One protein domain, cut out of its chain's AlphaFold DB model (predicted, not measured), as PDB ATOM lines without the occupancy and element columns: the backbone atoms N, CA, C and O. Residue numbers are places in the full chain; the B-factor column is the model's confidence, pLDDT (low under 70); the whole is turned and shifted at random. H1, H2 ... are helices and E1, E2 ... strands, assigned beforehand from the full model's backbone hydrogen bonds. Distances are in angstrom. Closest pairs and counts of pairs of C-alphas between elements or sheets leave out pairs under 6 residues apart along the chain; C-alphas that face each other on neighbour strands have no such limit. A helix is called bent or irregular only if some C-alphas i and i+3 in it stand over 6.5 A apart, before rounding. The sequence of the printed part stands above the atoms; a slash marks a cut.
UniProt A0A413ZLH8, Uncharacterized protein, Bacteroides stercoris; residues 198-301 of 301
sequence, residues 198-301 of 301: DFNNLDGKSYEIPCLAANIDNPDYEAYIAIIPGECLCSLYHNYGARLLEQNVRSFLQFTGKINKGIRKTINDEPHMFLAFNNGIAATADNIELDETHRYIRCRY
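What this domain is: This is residues 198 to 301 of the 301 residues of an uncharacterized protein of Bacteroides stercoris (UniProt A0A413ZLH8). Two lobes are set well apart: one holds a small, twisted sheet made of two strand hairpins, E1 with E2 and E3 with E4, with helix H1 off the sheet, and the other is a small helical hairpin of H2 and H3. Two stretches with no named element, residues 245 to 258 and residues 278 to 287, join the lobes, and residues 250 to 261, of which 259 to 261 belong to H2, stand free. The printed part has 104 residues, with three named helices and four named strands in the order E1 E2 H1 H2 H3 E3 E4; the sheet runs E2 E1 E4 E3, its two hairpins each antiparallel. The class is mixed, helices and strands, with 49 residues in named elements, under half of those printed. The whole is loose, with a radius of gyration of the C-alphas of 16.2 A and spans of 43 by 33 by 27 A.

How they stand to each other: In the sheet, E1, residues 209 to 213, and E2, residues 224 to 226, form an antiparallel hairpin at 153 degrees, with N 212 and O 225 2.8 A apart, within hydrogen-bond range. E3, residues 288 to 290, and E4, residues 296 to 300, form another at 150 degrees, with N 298 and O 289 2.8 A apart, within the same range. E1 and E4 meet only at a point, where C-alphas 210 and 296 face each other at 4.5 A. The sheet is only just strongly twisted, its C-alphas lying up to 4.3 A off the best plane. H1, residues 230 to 244, is not on the sheet and touches no helix. H2, residues 259 to 269, and H3, residues 271 to 277, form a helical hairpin and touch, the closest C-alphas being those of Thr 266 and Phe 274, 6.0 A apart. They run opposite ways at a shallow tilt of 34.7 degrees, only just short of steep. Neither is on the sheet. Every O i to N i+4 pair is within hydrogen-bond range in H2, against 8 of 11 in H1 and 1 of 3 in H3, where 2 of 4 O i to N i+3 pairs are within range.

Where its parts are: E1 begins at C-alpha 209 (187.053, 110.372, 157.521) and is 12.6 A long; E4 is 11.4 A and ends at C-alpha 300 (186.566, 111.117, 168.480). H1 is 15.2 A long and irregular, with C-alphas 239 and 242 9.6 A apart. H2, 15.7 A, begins at C-alpha 259 (186.688, 138.655, 154.048). H3 is irregular too, with C-alphas 272 and 275 7.7 A apart.

The domain as a whole: The C-alphas of Gly 257 and Glu 292 are the two farthest apart, at 45.7 A. The printed part has no cut, and the link from H1 to H2 is long, with 14 residues. The mean pLDDT of the printed part is 71.0; residues 246 to 268, 270 to 282 and 299 to 301 are under 70.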
ATOM      1  N   ASP A 198     180.875 109.119 167.020       88.12
ATOM      2  CA  ASP A 198     181.039 107.891 166.243       88.12
ATOM      3  C   ASP A 198     180.726 108.168 164.770       88.12
ATOM      4  O   ASP A 198     179.565 108.262 164.365       88.12
ATOM      5  N   PHE A 199     181.766 108.297 163.945       89.44
ATOM      6  CA  PHE A 199     181.583 108.539 162.515       89.44
ATOM      7  C   PHE A 199     181.017 107.324 161.775       89.44
ATOM      8  O   PHE A 199     180.480 107.493 160.683       89.44
ATOM      9  N   ASN A 200     181.060 106.118 162.350       87.88
ATOM     10  CA  ASN A 200     180.439 104.938 161.741       87.88
ATOM     11  C   ASN A 200     178.915 104.930 161.917       87.88
ATOM     12  O   ASN A 200     178.214 104.223 161.189       87.88
ATOM     13  N   ASN A 201     178.403 105.706 162.874       86.75
ATOM     14  CA  ASN A 201     176.983 105.794 163.175       86.75
ATOM     15  C   ASN A 201     176.588 107.198 163.660       86.75
ATOM     16  O   ASN A 201     176.079 107.380 164.766       86.75
ATOM     17  N   LEU A 202     176.782 108.194 162.797       85.12
ATOM     18  CA  LEU A 202     176.292 109.550 163.020       85.12
ATOM     19  C   LEU A 202     174.920 109.686 162.344       85.12
ATOM     20  O   LEU A 202     174.824 109.725 161.118       85.12
ATOM     21  N   ASP A 203     173.852 109.706 163.145       79.75
ATOM     22  CA  ASP A 203     172.447 109.710 162.695       79.75
ATOM     23  C   ASP A 203     172.080 108.551 161.750       79.75
ATOM     24  O   ASP A 203     171.355 108.722 160.765       79.75
ATOM     25  N   GLY A 204     172.604 107.351 162.016       83.81
ATOM     26  CA  GLY A 204     172.360 106.176 161.173       83.81
ATOM     27  C   GLY A 204     173.123 106.190 159.846       83.81
ATOM     28  O   GLY A 204     172.873 105.338 158.989       83.81
ATOM     29  N   LYS A 205     174.048 107.139 159.659       85.69
ATOM     30  CA  LYS A 205     174.970 107.190 158.525       85.69
ATOM     31  C   LYS A 205     176.393 106.872 158.979       85.69
ATOM     32  O   LYS A 205     176.820 107.269 160.059       85.69
ATOM     33  N   SER A 206     177.127 106.201 158.099       90.88
ATOM     34  CA  SER A 206     178.558 105.957 158.252       90.88
ATOM     35  C   SER A 206     179.326 106.918 157.355       90.88
ATOM     36  O   SER A 206     179.069 106.990 156.151       90.88
ATOM     37  N   TYR A 207     180.286 107.626 157.934       90.19
ATOM     38  CA  TYR A 207     181.185 108.547 157.259       90.19
ATOM     39  C   TYR A 207     182.616 108.044 157.397       90.19
ATOM     40  O   TYR A 207     183.135 107.884 158.498       90.19
ATOM     41  N   GLU A 208     183.278 107.818 156.270       90.62
ATOM     42  CA  GLU A 208     184.718 107.603 156.265       90.62
ATOM     43  C   GLU A 208     185.405 108.964 156.345       90.62
ATOM     44  O   GLU A 208     185.139 109.841 155.518       90.62
ATOM     45  N   ILE A 209     186.289 109.137 157.330       92.50
ATOM     46  CA  ILE A 209     187.053 110.372 157.521       92.50
ATOM     47  C   ILE A 209     188.532 110.088 157.229       92.50
ATOM     48  O   ILE A 209     189.279 109.763 158.157       92.50
ATOM     49  N   PRO A 210     188.975 110.163 155.955       91.88
ATOM     50  CA  PRO A 210     190.377 110.006 155.606       91.88
ATOM     51  C   PRO A 210     191.226 111.033 156.341       91.88
ATOM     52  O   PRO A 210     190.911 112.225 156.323       91.88
ATOM     53  N   CYS A 211     192.323 110.591 156.938       92.31
ATOM     54  CA  CYS A 211     193.264 111.455 157.621       92.31
ATOM     55  C   CYS A 211     194.712 111.140 157.236       92.31
ATOM     56  O   CYS A 211     195.059 110.042 156.796       92.31
ATOM     57  N   LEU A 212     195.565 112.148 157.394       91.38
ATOM     58  CA  LEU A 212     197.008 112.039 157.300       91.38
ATOM     59  C   LEU A 212     197.609 112.622 158.576       91.38
ATOM     60  O   LEU A 212     197.417 113.808 158.857       91.38
ATOM     61  N   ALA A 213     198.346 111.803 159.322       87.69
ATOM     62  CA  ALA A 213     199.119 112.279 160.460       87.69
ATOM     63  C   ALA A 213     200.191 113.269 159.983       87.69
ATOM     64  O   ALA A 213     200.946 113.000 159.041       87.69
ATOM     65  N   ALA A 214     200.255 114.428 160.626       81.38
ATOM     66  CA  ALA A 214     201.350 115.355 160.446       81.38
ATOM     67  C   ALA A 214     202.590 114.756 161.117       81.38
ATOM     68  O   ALA A 214     202.540 114.326 162.265       81.38
ATOM     69  N   ASN A 215     203.712 114.727 160.401       77.06
ATOM     70  CA  ASN A 215     204.971 114.216 160.933       77.06
ATOM     71  C   ASN A 215     205.609 115.255 161.872       77.06
ATOM     72  O   ASN A 215     206.572 115.930 161.503       77.06
ATOM     73  N   ILE A 216     204.998 115.442 163.040       73.94
ATOM     74  CA  ILE A 216     205.419 116.368 164.088       73.94
ATOM     75  C   ILE A 216     205.814 115.518 165.292       73.94
ATOM     76  O   ILE A 216     204.978 114.831 165.867       73.94
ATOM     77  N   ASP A 217     207.090 115.559 165.663       71.56
ATOM     78  CA  ASP A 217     207.585 114.920 166.883       71.56
ATOM     79  C   ASP A 217     207.364 115.886 168.057       71.56
ATOM     80  O   ASP A 217     208.216 116.726 168.360       71.56
ATOM     81  N   ASN A 218     206.157 115.861 168.627       70.25
ATOM     82  CA  ASN A 218     205.764 116.697 169.759       70.25
ATOM     83  C   ASN A 218     205.167 115.821 170.877       70.25
ATOM     84  O   ASN A 218     204.199 115.111 170.619       70.25
ATOM     85  N   PRO A 219     205.710 115.862 172.110       73.88
ATOM     86  CA  PRO A 219     205.186 115.067 173.219       73.88
ATOM     87  C   PRO A 219     203.820 115.544 173.739       73.88
ATOM     88  O   PRO A 219     203.161 114.789 174.450       73.88
ATOM     89  N   ASP A 220     203.409 116.774 173.417       70.62
ATOM     90  CA  ASP A 220     202.219 117.409 173.988       70.62
ATOM     91  C   ASP A 220     200.955 117.204 173.139       70.62
ATOM     92  O   ASP A 220     199.849 117.271 173.673       70.62
ATOM     93  N   TYR A 221     201.086 116.993 171.825       74.38
ATOM     94  CA  TYR A 221     199.940 116.781 170.936       74.38
ATOM     95  C   TYR A 221     200.311 116.050 169.645       74.38
ATOM     96  O   TYR A 221     201.423 116.165 169.130       74.38
ATOM     97  N   GLU A 222     199.307 115.405 169.055       78.94
ATOM     98  CA  GLU A 222     199.344 114.890 167.689       78.94
ATOM     99  C   GLU A 222     198.519 115.786 166.757       78.94
ATOM    100  O   GLU A 222     197.553 116.428 167.175       78.94
ATOM    101  N   ALA A 223     198.883 115.842 165.477       81.81
ATOM    102  CA  ALA A 223     198.155 116.634 164.492       81.81
ATOM    103  C   ALA A 223     197.799 115.797 163.268       81.81
ATOM    104  O   ALA A 223     198.599 115.003 162.781       81.81
ATOM    105  N   TYR A 224     196.599 116.030 162.742       86.00
ATOM    106  CA  TYR A 224     196.050 115.295 161.611       86.00
ATOM    107  C   TYR A 224     195.427 116.267 160.615       86.00
ATOM    108  O   TYR A 224     194.734 117.212 160.992       86.00
ATOM    109  N   ILE A 225     195.644 116.012 159.329       87.94
ATOM    110  CA  ILE A 225     194.883 116.637 158.250       87.94
ATOM    111  C   ILE A 225     193.810 115.641 157.843       87.94
ATOM    112  O   ILE A 225     194.135 114.570 157.337       87.94
ATOM    113  N   ALA A 226     192.545 115.985 158.069       88.56
ATOM    114  CA  ALA A 226     191.410 115.129 157.754       88.56
ATOM    115  C   ALA A 226     190.541 115.717 156.637       88.56
ATOM    116  O   ALA A 226     190.395 116.934 156.515       88.56
ATOM    117  N   ILE A 227     189.940 114.841 155.835       87.62
ATOM    118  CA  ILE A 227     188.926 115.191 154.841       87.62
ATOM    119  C   ILE A 227     187.570 114.806 155.423       87.62
ATOM    120  O   ILE A 227     187.231 113.629 155.488       87.62
ATOM    121  N   ILE A 228     186.791 115.802 155.844       85.50
ATOM    122  CA  ILE A 228     185.452 115.582 156.400       85.50
ATOM    123  C   ILE A 228     184.409 115.870 155.310       85.50
ATOM    124  O   ILE A 228     184.398 116.981 154.767       85.50
ATOM    125  N   PRO A 229     183.519 114.913 154.973       85.12
ATOM    126  CA  PRO A 229     182.430 115.157 154.034       85.12
ATOM    127  C   PRO A 229     181.534 116.315 154.486       85.12
ATOM    128  O   PRO A 229     181.200 116.430 155.665       85.12
ATOM    129  N   GLY A 230     181.072 117.141 153.544       79.00
ATOM    130  CA  GLY A 230     180.182 118.267 153.857       79.00
ATOM    131  C   GLY A 230     178.877 117.837 154.539       79.00
ATOM    132  O   GLY A 230     178.411 118.513 155.450       79.00
ATOM    133  N   GLU A 231     178.328 116.677 154.164       79.62
ATOM    134  CA  GLU A 231     177.164 116.090 154.844       79.62
ATOM    135  C   GLU A 231     177.457 115.736 156.307       79.62
ATOM    136  O   GLU A 231     176.619 115.987 157.167       79.62
ATOM    137  N   CYS A 232     178.658 115.228 156.604       85.38
ATOM    138  CA  CYS A 232     179.079 114.943 157.972       85.38
ATOM    139  C   CYS A 232     179.164 116.235 158.791       85.38
ATOM    140  O   CYS A 232     178.640 116.286 159.898       85.38
ATOM    141  N   LEU A 233     179.769 117.297 158.244       83.06
ATOM    142  CA  LEU A 233     179.813 118.606 158.909       83.06
ATOM    143  C   LEU A 233     178.410 119.170 159.158       83.06
ATOM    144  O   LEU A 233     178.154 119.716 160.228       83.06
ATOM    145  N   CYS A 234     177.502 119.010 158.194       79.50
ATOM    146  CA  CYS A 234     176.110 119.423 158.336       79.50
ATOM    147  C   CYS A 234     175.405 118.652 159.463       79.50
ATOM    148  O   CYS A 234     174.803 119.290 160.320       79.50
ATOM    149  N   SER A 235     175.541 117.321 159.521       84.69
ATOM    150  CA  SER A 235     175.008 116.494 160.616       84.69
ATOM    151  C   SER A 235     175.583 116.898 161.974       84.69
ATOM    152  O   SER A 235     174.839 117.096 162.930       84.69
ATOM    153  N   LEU A 236     176.902 117.088 162.058       85.38
ATOM    154  CA  LEU A 236     177.559 117.540 163.282       85.38
ATOM    155  C   LEU A 236     176.968 118.876 163.753       85.38
ATOM    156  O   LEU A 236     176.524 118.984 164.896       85.38
ATOM    157  N   TYR A 237     176.910 119.876 162.872       82.94
ATOM    158  CA  TYR A 237     176.356 121.182 163.219       82.94
ATOM    159  C   TYR A 237     174.875 121.102 163.597       82.94
ATOM    160  O   TYR A 237     174.464 121.708 164.581       82.94
ATOM    161  N   HIS A 238     174.086 120.306 162.875       82.94
ATOM    162  CA  HIS A 238     172.671 120.095 163.169       82.94
ATOM    163  C   HIS A 238     172.447 119.498 164.565       82.94
ATOM    164  O   HIS A 238     171.534 119.922 165.270       82.94
ATOM    165  N   ASN A 239     173.300 118.566 164.995       83.94
ATOM    166  CA  ASN A 239     173.143 117.877 166.277       83.94
ATOM    167  C   ASN A 239     173.706 118.681 167.452       83.94
ATOM    168  O   ASN A 239     173.106 118.749 168.525       83.94
ATOM    169  N   TYR A 240     174.859 119.316 167.261       82.06
ATOM    170  CA  TYR A 240     175.643 119.877 168.361       82.06
ATOM    171  C   TYR A 240     175.770 121.408 168.306       82.06
ATOM    172  O   TYR A 240     175.875 122.037 169.361       82.06
ATOM    173  N   GLY A 241     175.632 122.024 167.128       79.62
ATOM    174  CA  GLY A 241     175.632 123.476 166.907       79.62
ATOM    175  C   GLY A 241     176.761 124.192 167.645       79.62
ATOM    176  O   GLY A 241     177.920 123.802 167.519       79.62
ATOM    177  N   ALA A 242     176.431 125.201 168.460       72.06
ATOM    178  CA  ALA A 242     177.416 125.968 169.227       72.06
ATOM    179  C   ALA A 242     178.284 125.108 170.169       72.06
ATOM    180  O   ALA A 242     179.437 125.456 170.406       72.06
ATOM    181  N   ARG A 243     177.807 123.934 170.621       78.06
ATOM    182  CA  ARG A 243     178.616 122.989 171.413       78.06
ATOM    183  C   ARG A 243     179.745 122.340 170.610       78.06
ATOM    184  O   ARG A 243     180.605 121.717 171.211       78.06
ATOM    185  N   LEU A 244     179.801 122.454 169.283       77.62
ATOM    186  CA  LEU A 244     181.010 122.077 168.524       77.62
ATOM    187  C   LEU A 244     182.059 123.174 168.502       77.62
ATOM    188  O   LEU A 244     183.207 122.925 168.141       77.62
ATOM    189  N   LEU A 245     181.660 124.393 168.841       72.38
ATOM    190  CA  LEU A 245     182.535 125.540 168.831       72.38
ATOM    191  C   LEU A 245     183.169 125.643 170.220       72.38
ATOM    192  O   LEU A 245     182.499 125.629 171.256       72.38
ATOM    193  N   GLU A 246     184.493 125.704 170.269       61.50
ATOM    194  CA  GLU A 246     185.170 126.148 171.479       61.50
ATOM    195  C   GLU A 246     185.071 127.675 171.579       61.50
ATOM    196  O   GLU A 246     185.217 128.389 170.582       61.50
ATOM    197  N   GLN A 247     184.868 128.203 172.793       48.06
ATOM    198  CA  GLN A 247     184.805 129.652 173.043       48.06
ATOM    199  C   GLN A 247     186.076 130.396 172.586       48.06
ATOM    200  O   GLN A 247     186.024 131.595 172.307       48.06
ATOM    201  N   ASN A 248     187.190 129.686 172.386       42.38
ATOM    202  CA  ASN A 248     188.427 130.233 171.830       42.38
ATOM    203  C   ASN A 248     188.358 130.584 170.328       42.38
ATOM    204  O   ASN A 248     189.339 131.060 169.760       42.38
ATOM    205  N   VAL A 249     187.192 130.446 169.684       42.22
ATOM    206  CA  VAL A 249     186.917 131.002 168.343       42.22
ATOM    207  C   VAL A 249     186.256 132.398 168.419       42.22
ATOM    208  O   VAL A 249     186.025 133.046 167.396       42.22
ATOM    209  N   ARG A 250     186.007 132.960 169.615       41.31
ATOM    210  CA  ARG A 250     185.431 134.313 169.797       41.31
ATOM    211  C   ARG A 250     186.496 135.409 169.970       41.31
ATOM    212  O   ARG A 250     186.486 136.206 170.902       41.31
ATOM    213  N   SER A 251     187.400 135.506 168.994       31.81
ATOM    214  CA  SER A 251     188.202 136.724 168.752       31.81
ATOM    215  C   SER A 251     188.354 137.096 167.271       31.81
ATOM    216  O   SER A 251     188.950 138.128 166.973       31.81
ATOM    217  N   PHE A 252     187.814 136.309 166.327       38.50
ATOM    218  CA  PHE A 252     188.103 136.517 164.897       38.50
ATOM    219  C   PHE A 252     186.894 136.811 163.996       38.50
ATOM    220  O   PHE A 252     187.075 137.240 162.858       38.50
ATOM    221  N   LEU A 253     185.658 136.663 164.484       43.72
ATOM    222  CA  LEU A 253     184.452 136.925 163.679       43.72
ATOM    223  C   LEU A 253     183.932 138.372 163.755       43.72
ATOM    224  O   LEU A 253     183.040 138.738 162.997       43.72
ATOM    225  N   GLN A 254     184.538 139.243 164.571       34.88
ATOM    226  CA  GLN A 254     184.201 140.678 164.619       34.88
ATOM    227  C   GLN A 254     184.933 141.543 163.567       34.88
ATOM    228  O   GLN A 254     185.101 142.747 163.751       34.88
ATOM    229  N   PHE A 255     185.343 140.987 162.419       34.56
ATOM    230  CA  PHE A 255     185.959 141.772 161.338       34.56
ATOM    231  C   PHE A 255     185.033 141.969 160.129       34.56
ATOM    232  O   PHE A 255     185.120 141.307 159.098       34.56
ATOM    233  N   THR A 256     184.148 142.956 160.274       39.94
ATOM    234  CA  THR A 256     183.694 143.905 159.238       39.94
ATOM    235  C   THR A 256     184.164 143.651 157.781       39.94
ATOM    236  O   THR A 256     185.266 144.002 157.360       39.94
ATOM    237  N   GLY A 257     183.260 143.121 156.944       43.00
ATOM    238  CA  GLY A 257     183.075 143.477 155.521       43.00
ATOM    239  C   GLY A 257     184.136 143.122 154.458       43.00
ATOM    240  O   GLY A 257     183.817 143.198 153.271       43.00
ATOM    241  N   LYS A 258     185.374 142.736 154.800       49.00
ATOM    242  CA  LYS A 258     186.452 142.514 153.800       49.00
ATOM    243  C   LYS A 258     186.701 141.053 153.403       49.00
ATOM    244  O   LYS A 258     187.184 140.821 152.295       49.00
ATOM    245  N   ILE A 259     186.337 140.079 154.238       50.72
ATOM    246  CA  ILE A 259     186.688 138.655 154.048       50.72
ATOM    247  C   ILE A 259     185.849 138.007 152.928       50.72
ATOM    248  O   ILE A 259     186.400 137.430 151.991       50.72
ATOM    249  N   ASN A 260     184.531 138.234 152.915       48.69
ATOM    250  CA  ASN A 260     183.628 137.676 151.891       48.69
ATOM    251  C   ASN A 260     183.913 138.187 150.465       48.69
ATOM    252  O   ASN A 260     183.592 137.520 149.479       48.69
ATOM    253  N   LYS A 261     184.560 139.352 150.330       56.22
ATOM    254  CA  LYS A 261     184.989 139.885 149.028       56.22
ATOM    255  C   LYS A 261     186.177 139.103 148.451       56.22
ATOM    256  O   LYS A 261     186.242 138.938 147.235       56.22
ATOM    257  N   GLY A 262     187.080 138.611 149.304       55.97
ATOM    258  CA  GLY A 262     188.215 137.770 148.911       55.97
ATOM    259  C   GLY A 262     187.762 136.402 148.406       55.97
ATOM    260  O   GLY A 262     188.104 136.025 147.292       55.97
ATOM    261  N   ILE A 263     186.874 135.742 149.158       52.59
ATOM    262  CA  ILE A 263     186.284 134.439 148.799       52.59
ATOM    263  C   ILE A 263     185.568 134.515 147.440       52.59
ATOM    264  O   ILE A 263     185.813 133.701 146.549       52.59
ATOM    265  N   ARG A 264     184.729 135.543 147.234       46.97
ATOM    266  CA  ARG A 264     183.987 135.735 145.976       46.97
ATOM    267  C   ARG A 264     184.903 136.029 144.786       46.97
ATOM    268  O   ARG A 264     184.574 135.651 143.665       46.97
ATOM    269  N   LYS A 265     186.040 136.689 145.009       65.12
ATOM    270  CA  LYS A 265     187.045 136.932 143.970       65.12
ATOM    271  C   LYS A 265     187.754 135.634 143.579       65.12
ATOM    272  O   LYS A 265     187.839 135.336 142.397       65.12
ATOM    273  N   THR A 266     188.174 134.825 144.553       56.56
ATOM    274  CA  THR A 266     188.821 133.533 144.283       56.56
ATOM    275  C   THR A 266     187.892 132.582 143.527       56.56
ATOM    276  O   THR A 266     188.341 131.928 142.600       56.56
ATOM    277  N   ILE A 267     186.587 132.555 143.832       50.72
ATOM    278  CA  ILE A 267     185.613 131.726 143.092       50.72
ATOM    279  C   ILE A 267     185.459 132.169 141.626       50.72
ATOM    280  O   ILE A 267     185.387 131.316 140.745       50.72
ATOM    281  N   ASN A 268     185.387 133.478 141.357       56.66
ATOM    282  CA  ASN A 268     185.129 133.986 140.002       56.66
ATOM    283  C   ASN A 268     186.390 134.046 139.128       56.66
ATOM    284  O   ASN A 268     186.306 133.782 137.931       56.66
ATOM    285  N   ASP A 269     187.537 134.373 139.725       71.50
ATOM    286  CA  ASP A 269     188.755 134.709 138.983       71.50
ATOM    287  C   ASP A 269     189.817 133.596 139.070       71.50
ATOM    288  O   ASP A 269     190.573 133.392 138.122       71.50
ATOM    289  N   GLU A 270     189.885 132.854 140.186       57.75
ATOM    290  CA  GLU A 270     190.961 131.884 140.470       57.75
ATOM    291  C   GLU A 270     190.463 130.606 141.195       57.75
ATOM    292  O   GLU A 270     191.001 130.234 142.243       57.75
ATOM    293  N   PRO A 271     189.448 129.882 140.673       46.81
ATOM    294  CA  PRO A 271     188.775 128.800 141.410       46.81
ATOM    295  C   PRO A 271     189.696 127.625 141.783       46.81
ATOM    296  O   PRO A 271     189.453 126.930 142.766       46.81
ATOM    297  N   HIS A 272     190.795 127.429 141.049       53.81
ATOM    298  CA  HIS A 272     191.813 126.412 141.333       53.81
ATOM    299  C   HIS A 272     192.689 126.734 142.562       53.81
ATOM    300  O   HIS A 272     193.359 125.843 143.077       53.81
ATOM    301  N   MET A 273     192.669 127.978 143.056       45.03
ATOM    302  CA  MET A 273     193.447 128.441 144.215       45.03
ATOM    303  C   MET A 273     192.623 128.505 145.509       45.03
ATOM    304  O   MET A 273     193.118 128.951 146.544       45.03
ATOM    305  N   PHE A 274     191.364 128.059 145.479       51.31
ATOM    306  CA  PHE A 274     190.426 128.231 146.587       51.31
ATOM    307  C   PHE A 274     190.903 127.587 147.895       51.31
ATOM    308  O   PHE A 274     190.897 128.247 148.935       51.31
ATOM    309  N   LEU A 275     191.380 126.340 147.816       46.03
ATOM    310  CA  LEU A 275     191.953 125.607 148.946       46.03
ATOM    311  C   LEU A 275     193.199 126.322 149.493       46.03
ATOM    312  O   LEU A 275     193.342 126.486 150.693       46.03
ATOM    313  N   ALA A 276     194.065 126.838 148.616       47.16
ATOM    314  CA  ALA A 276     195.311 127.497 149.008       47.16
ATOM    315  C   ALA A 276     195.100 128.822 149.765       47.16
ATOM    316  O   ALA A 276     195.940 129.198 150.582       47.16
ATOM    317  N   PHE A 277     193.993 129.523 149.512       43.09
ATOM    318  CA  PHE A 277     193.719 130.835 150.107       43.09
ATOM    319  C   PHE A 277     192.719 130.814 151.266       43.09
ATOM    320  O   PHE A 277     192.526 131.843 151.908       43.09
ATOM    321  N   ASN A 278     192.124 129.657 151.568       50.88
ATOM    322  CA  ASN A 278     191.116 129.501 152.618       50.88
ATOM    323  C   ASN A 278     191.392 128.245 153.470       50.88
ATOM    324  O   ASN A 278     190.539 127.370 153.597       50.88
ATOM    325  N   ASN A 279     192.597 128.154 154.042       53.59
ATOM    326  CA  ASN A 279     192.993 127.112 155.001       53.59
ATOM    327  C   ASN A 279     192.765 127.626 156.440       53.59
ATOM    328  O   ASN A 279     193.327 128.664 156.772       53.59
ATOM    329  N   GLY A 280     192.025 127.016 157.370       60.50
ATOM    330  CA  GLY A 280     191.118 125.864 157.402       60.50
ATOM    331  C   GLY A 280     190.459 125.829 158.803       60.50
ATOM    332  O   GLY A 280     190.958 126.473 159.727       60.50
ATOM    333  N   ILE A 281     189.330 125.135 158.970       61.75
ATOM    334  CA  ILE A 281     188.698 124.921 160.288       61.75
ATOM    335  C   ILE A 281     189.618 124.003 161.107       61.75
ATOM    336  O   ILE A 281     189.969 122.923 160.636       61.75
ATOM    337  N   ALA A 282     190.013 124.425 162.308       68.12
ATOM    338  CA  ALA A 282     190.765 123.597 163.249       68.12
ATOM    339  C   ALA A 282     189.815 123.015 164.299       68.12
ATOM    340  O   ALA A 282     188.867 123.682 164.713       68.12
ATOM    341  N   ALA A 283     190.076 121.785 164.733       75.69
ATOM    342  CA  ALA A 283     189.327 121.158 165.809       75.69
ATOM    343  C   ALA A 283     190.276 120.429 166.764       75.69
ATOM    344  O   ALA A 283     191.201 119.754 166.319       75.69
ATOM    345  N   THR A 284     189.978 120.492 168.055       77.19
ATOM    346  CA  THR A 284     190.706 119.880 169.179       77.19
ATOM    347  C   THR A 284     189.964 118.642 169.683       77.19
ATOM    348  O   THR A 284     188.737 118.622 169.741       77.19
ATOM    349  N   ALA A 285     190.693 117.540 169.866       80.44
ATOM    350  CA  ALA A 285     190.166 116.260 170.344       80.44
ATOM    351  C   ALA A 285     190.931 115.873 171.602       80.44
ATOM    352  O   ALA A 285     192.154 116.032 171.597       80.44
ATOM    353  N   ASP A 286     190.253 115.310 172.595       83.06
ATOM    354  CA  ASP A 286     190.949 114.702 173.730       83.06
ATOM    355  C   ASP A 286     191.521 113.344 173.320       83.06
ATOM    356  O   ASP A 286     192.622 112.971 173.724       83.06
ATOM    357  N   ASN A 287     190.793 112.609 172.471       84.75
ATOM    358  CA  ASN A 287     191.274 111.360 171.901       84.75
ATOM    359  C   ASN A 287     190.713 111.129 170.491       84.75
ATOM    360  O   ASN A 287     189.604 111.552 170.154       84.75
ATOM    361  N   ILE A 288     191.471 110.413 169.665       87.69
ATOM    362  CA  ILE A 288     191.005 109.920 168.372       87.69
ATOM    363  C   ILE A 288     191.266 108.422 168.263       87.69
ATOM    364  O   ILE A 288     192.309 107.918 168.671       87.69
ATOM    365  N   GLU A 289     190.332 107.709 167.651       90.19
ATOM    366  CA  GLU A 289     190.530 106.316 167.280       90.19
ATOM    367  C   GLU A 289     190.734 106.212 165.777       90.19
ATOM    368  O   GLU A 289     189.885 106.634 164.985       90.19
ATOM    369  N   LEU A 290     191.861 105.629 165.384       90.38
ATOM    370  CA  LEU A 290     192.177 105.349 163.993       90.38
ATOM    371  C   LEU A 290     191.795 103.915 163.626       90.38
ATOM    372  O   LEU A 290     191.728 103.015 164.464       90.38
ATOM    373  N   ASP A 291     191.558 103.689 162.340       89.12
ATOM    374  CA  ASP A 291     191.485 102.340 161.800       89.12
ATOM    375  C   ASP A 291     192.860 101.637 161.827       89.12
ATOM    376  O   ASP A 291     193.903 102.259 162.013       89.12
ATOM    377  N   GLU A 292     192.885 100.324 161.579       88.69
ATOM    378  CA  GLU A 292     194.130  99.533 161.583       88.69
ATOM    379  C   GLU A 292     195.188 100.075 160.608       88.69
ATOM    380  O   GLU A 292     196.392  99.952 160.847       88.69
ATOM    381  N   THR A 293     194.756 100.708 159.509       89.25
ATOM    382  CA  THR A 293     195.668 101.275 158.508       89.25
ATOM    383  C   THR A 293     196.196 102.664 158.868       89.25
ATOM    384  O   THR A 293     197.099 103.143 158.180       89.25
ATOM    385  N   HIS A 294     195.687 103.281 159.942       87.62
ATOM    386  CA  HIS A 294     195.989 104.649 160.374       87.62
ATOM    387  C   HIS A 294     195.701 105.701 159.289       87.62
ATOM    388  O   HIS A 294     196.405 106.704 159.169       87.62
ATOM    389  N   ARG A 295     194.688 105.447 158.454       90.44
ATOM    390  CA  ARG A 295     194.277 106.330 157.350       90.44
ATOM    391  C   ARG A 295     192.888 106.908 157.538       90.44
ATOM    392  O   ARG A 295     192.521 107.791 156.769       90.44
ATOM    393  N   TYR A 296     192.120 106.417 158.506       90.94
ATOM    394  CA  TYR A 296     190.753 106.855 158.750       90.94
ATOM    395  C   TYR A 296     190.502 107.075 160.239       90.94
ATOM    396  O   TYR A 296     190.874 106.239 161.060       90.94
ATOM    397  N   ILE A 297     189.818 108.171 160.574       89.00
ATOM    398  CA  ILE A 297     189.299 108.427 161.924       89.00
ATOM    399  C   ILE A 297     187.959 107.694 162.069       89.00
ATOM    400  O   ILE A 297     187.068 107.871 161.239       89.00
ATOM    401  N   ARG A 298     187.819 106.873 163.115       81.25
ATOM    402  CA  ARG A 298     186.597 106.117 163.440       81.25
ATOM    403  C   ARG A 298     185.752 106.808 164.498       81.25
ATOM    404  O   ARG A 298     184.549 106.961 164.312       81.25
ATOM    405  N   CYS A 299     186.392 107.207 165.587       68.12
ATOM    406  CA  CYS A 299     185.741 107.829 166.727       68.12
ATOM    407  C   CYS A 299     186.586 109.001 167.223       68.12
ATOM    408  O   CYS A 299     187.816 108.986 167.100       68.12
ATOM    409  N   ARG A 300     185.926 110.016 167.768       63.69
ATOM    410  CA  ARG A 300     186.566 111.117 168.480       63.69
ATOM    411  C   ARG A 300     185.935 111.238 169.861       63.69
ATOM    412  O   ARG A 300     184.706 111.254 169.945       63.69
ATOM    413  N   TYR A 301     186.774 111.346 170.886       52.91
ATOM    414  CA  TYR A 301     186.372 111.698 172.248       52.91
ATOM    415  C   TYR A 301     186.702 113.163 172.536       52.91
ATOM    416  O   TYR A 301     187.787 113.629 172.095       52.91
TER     417      TYR A 301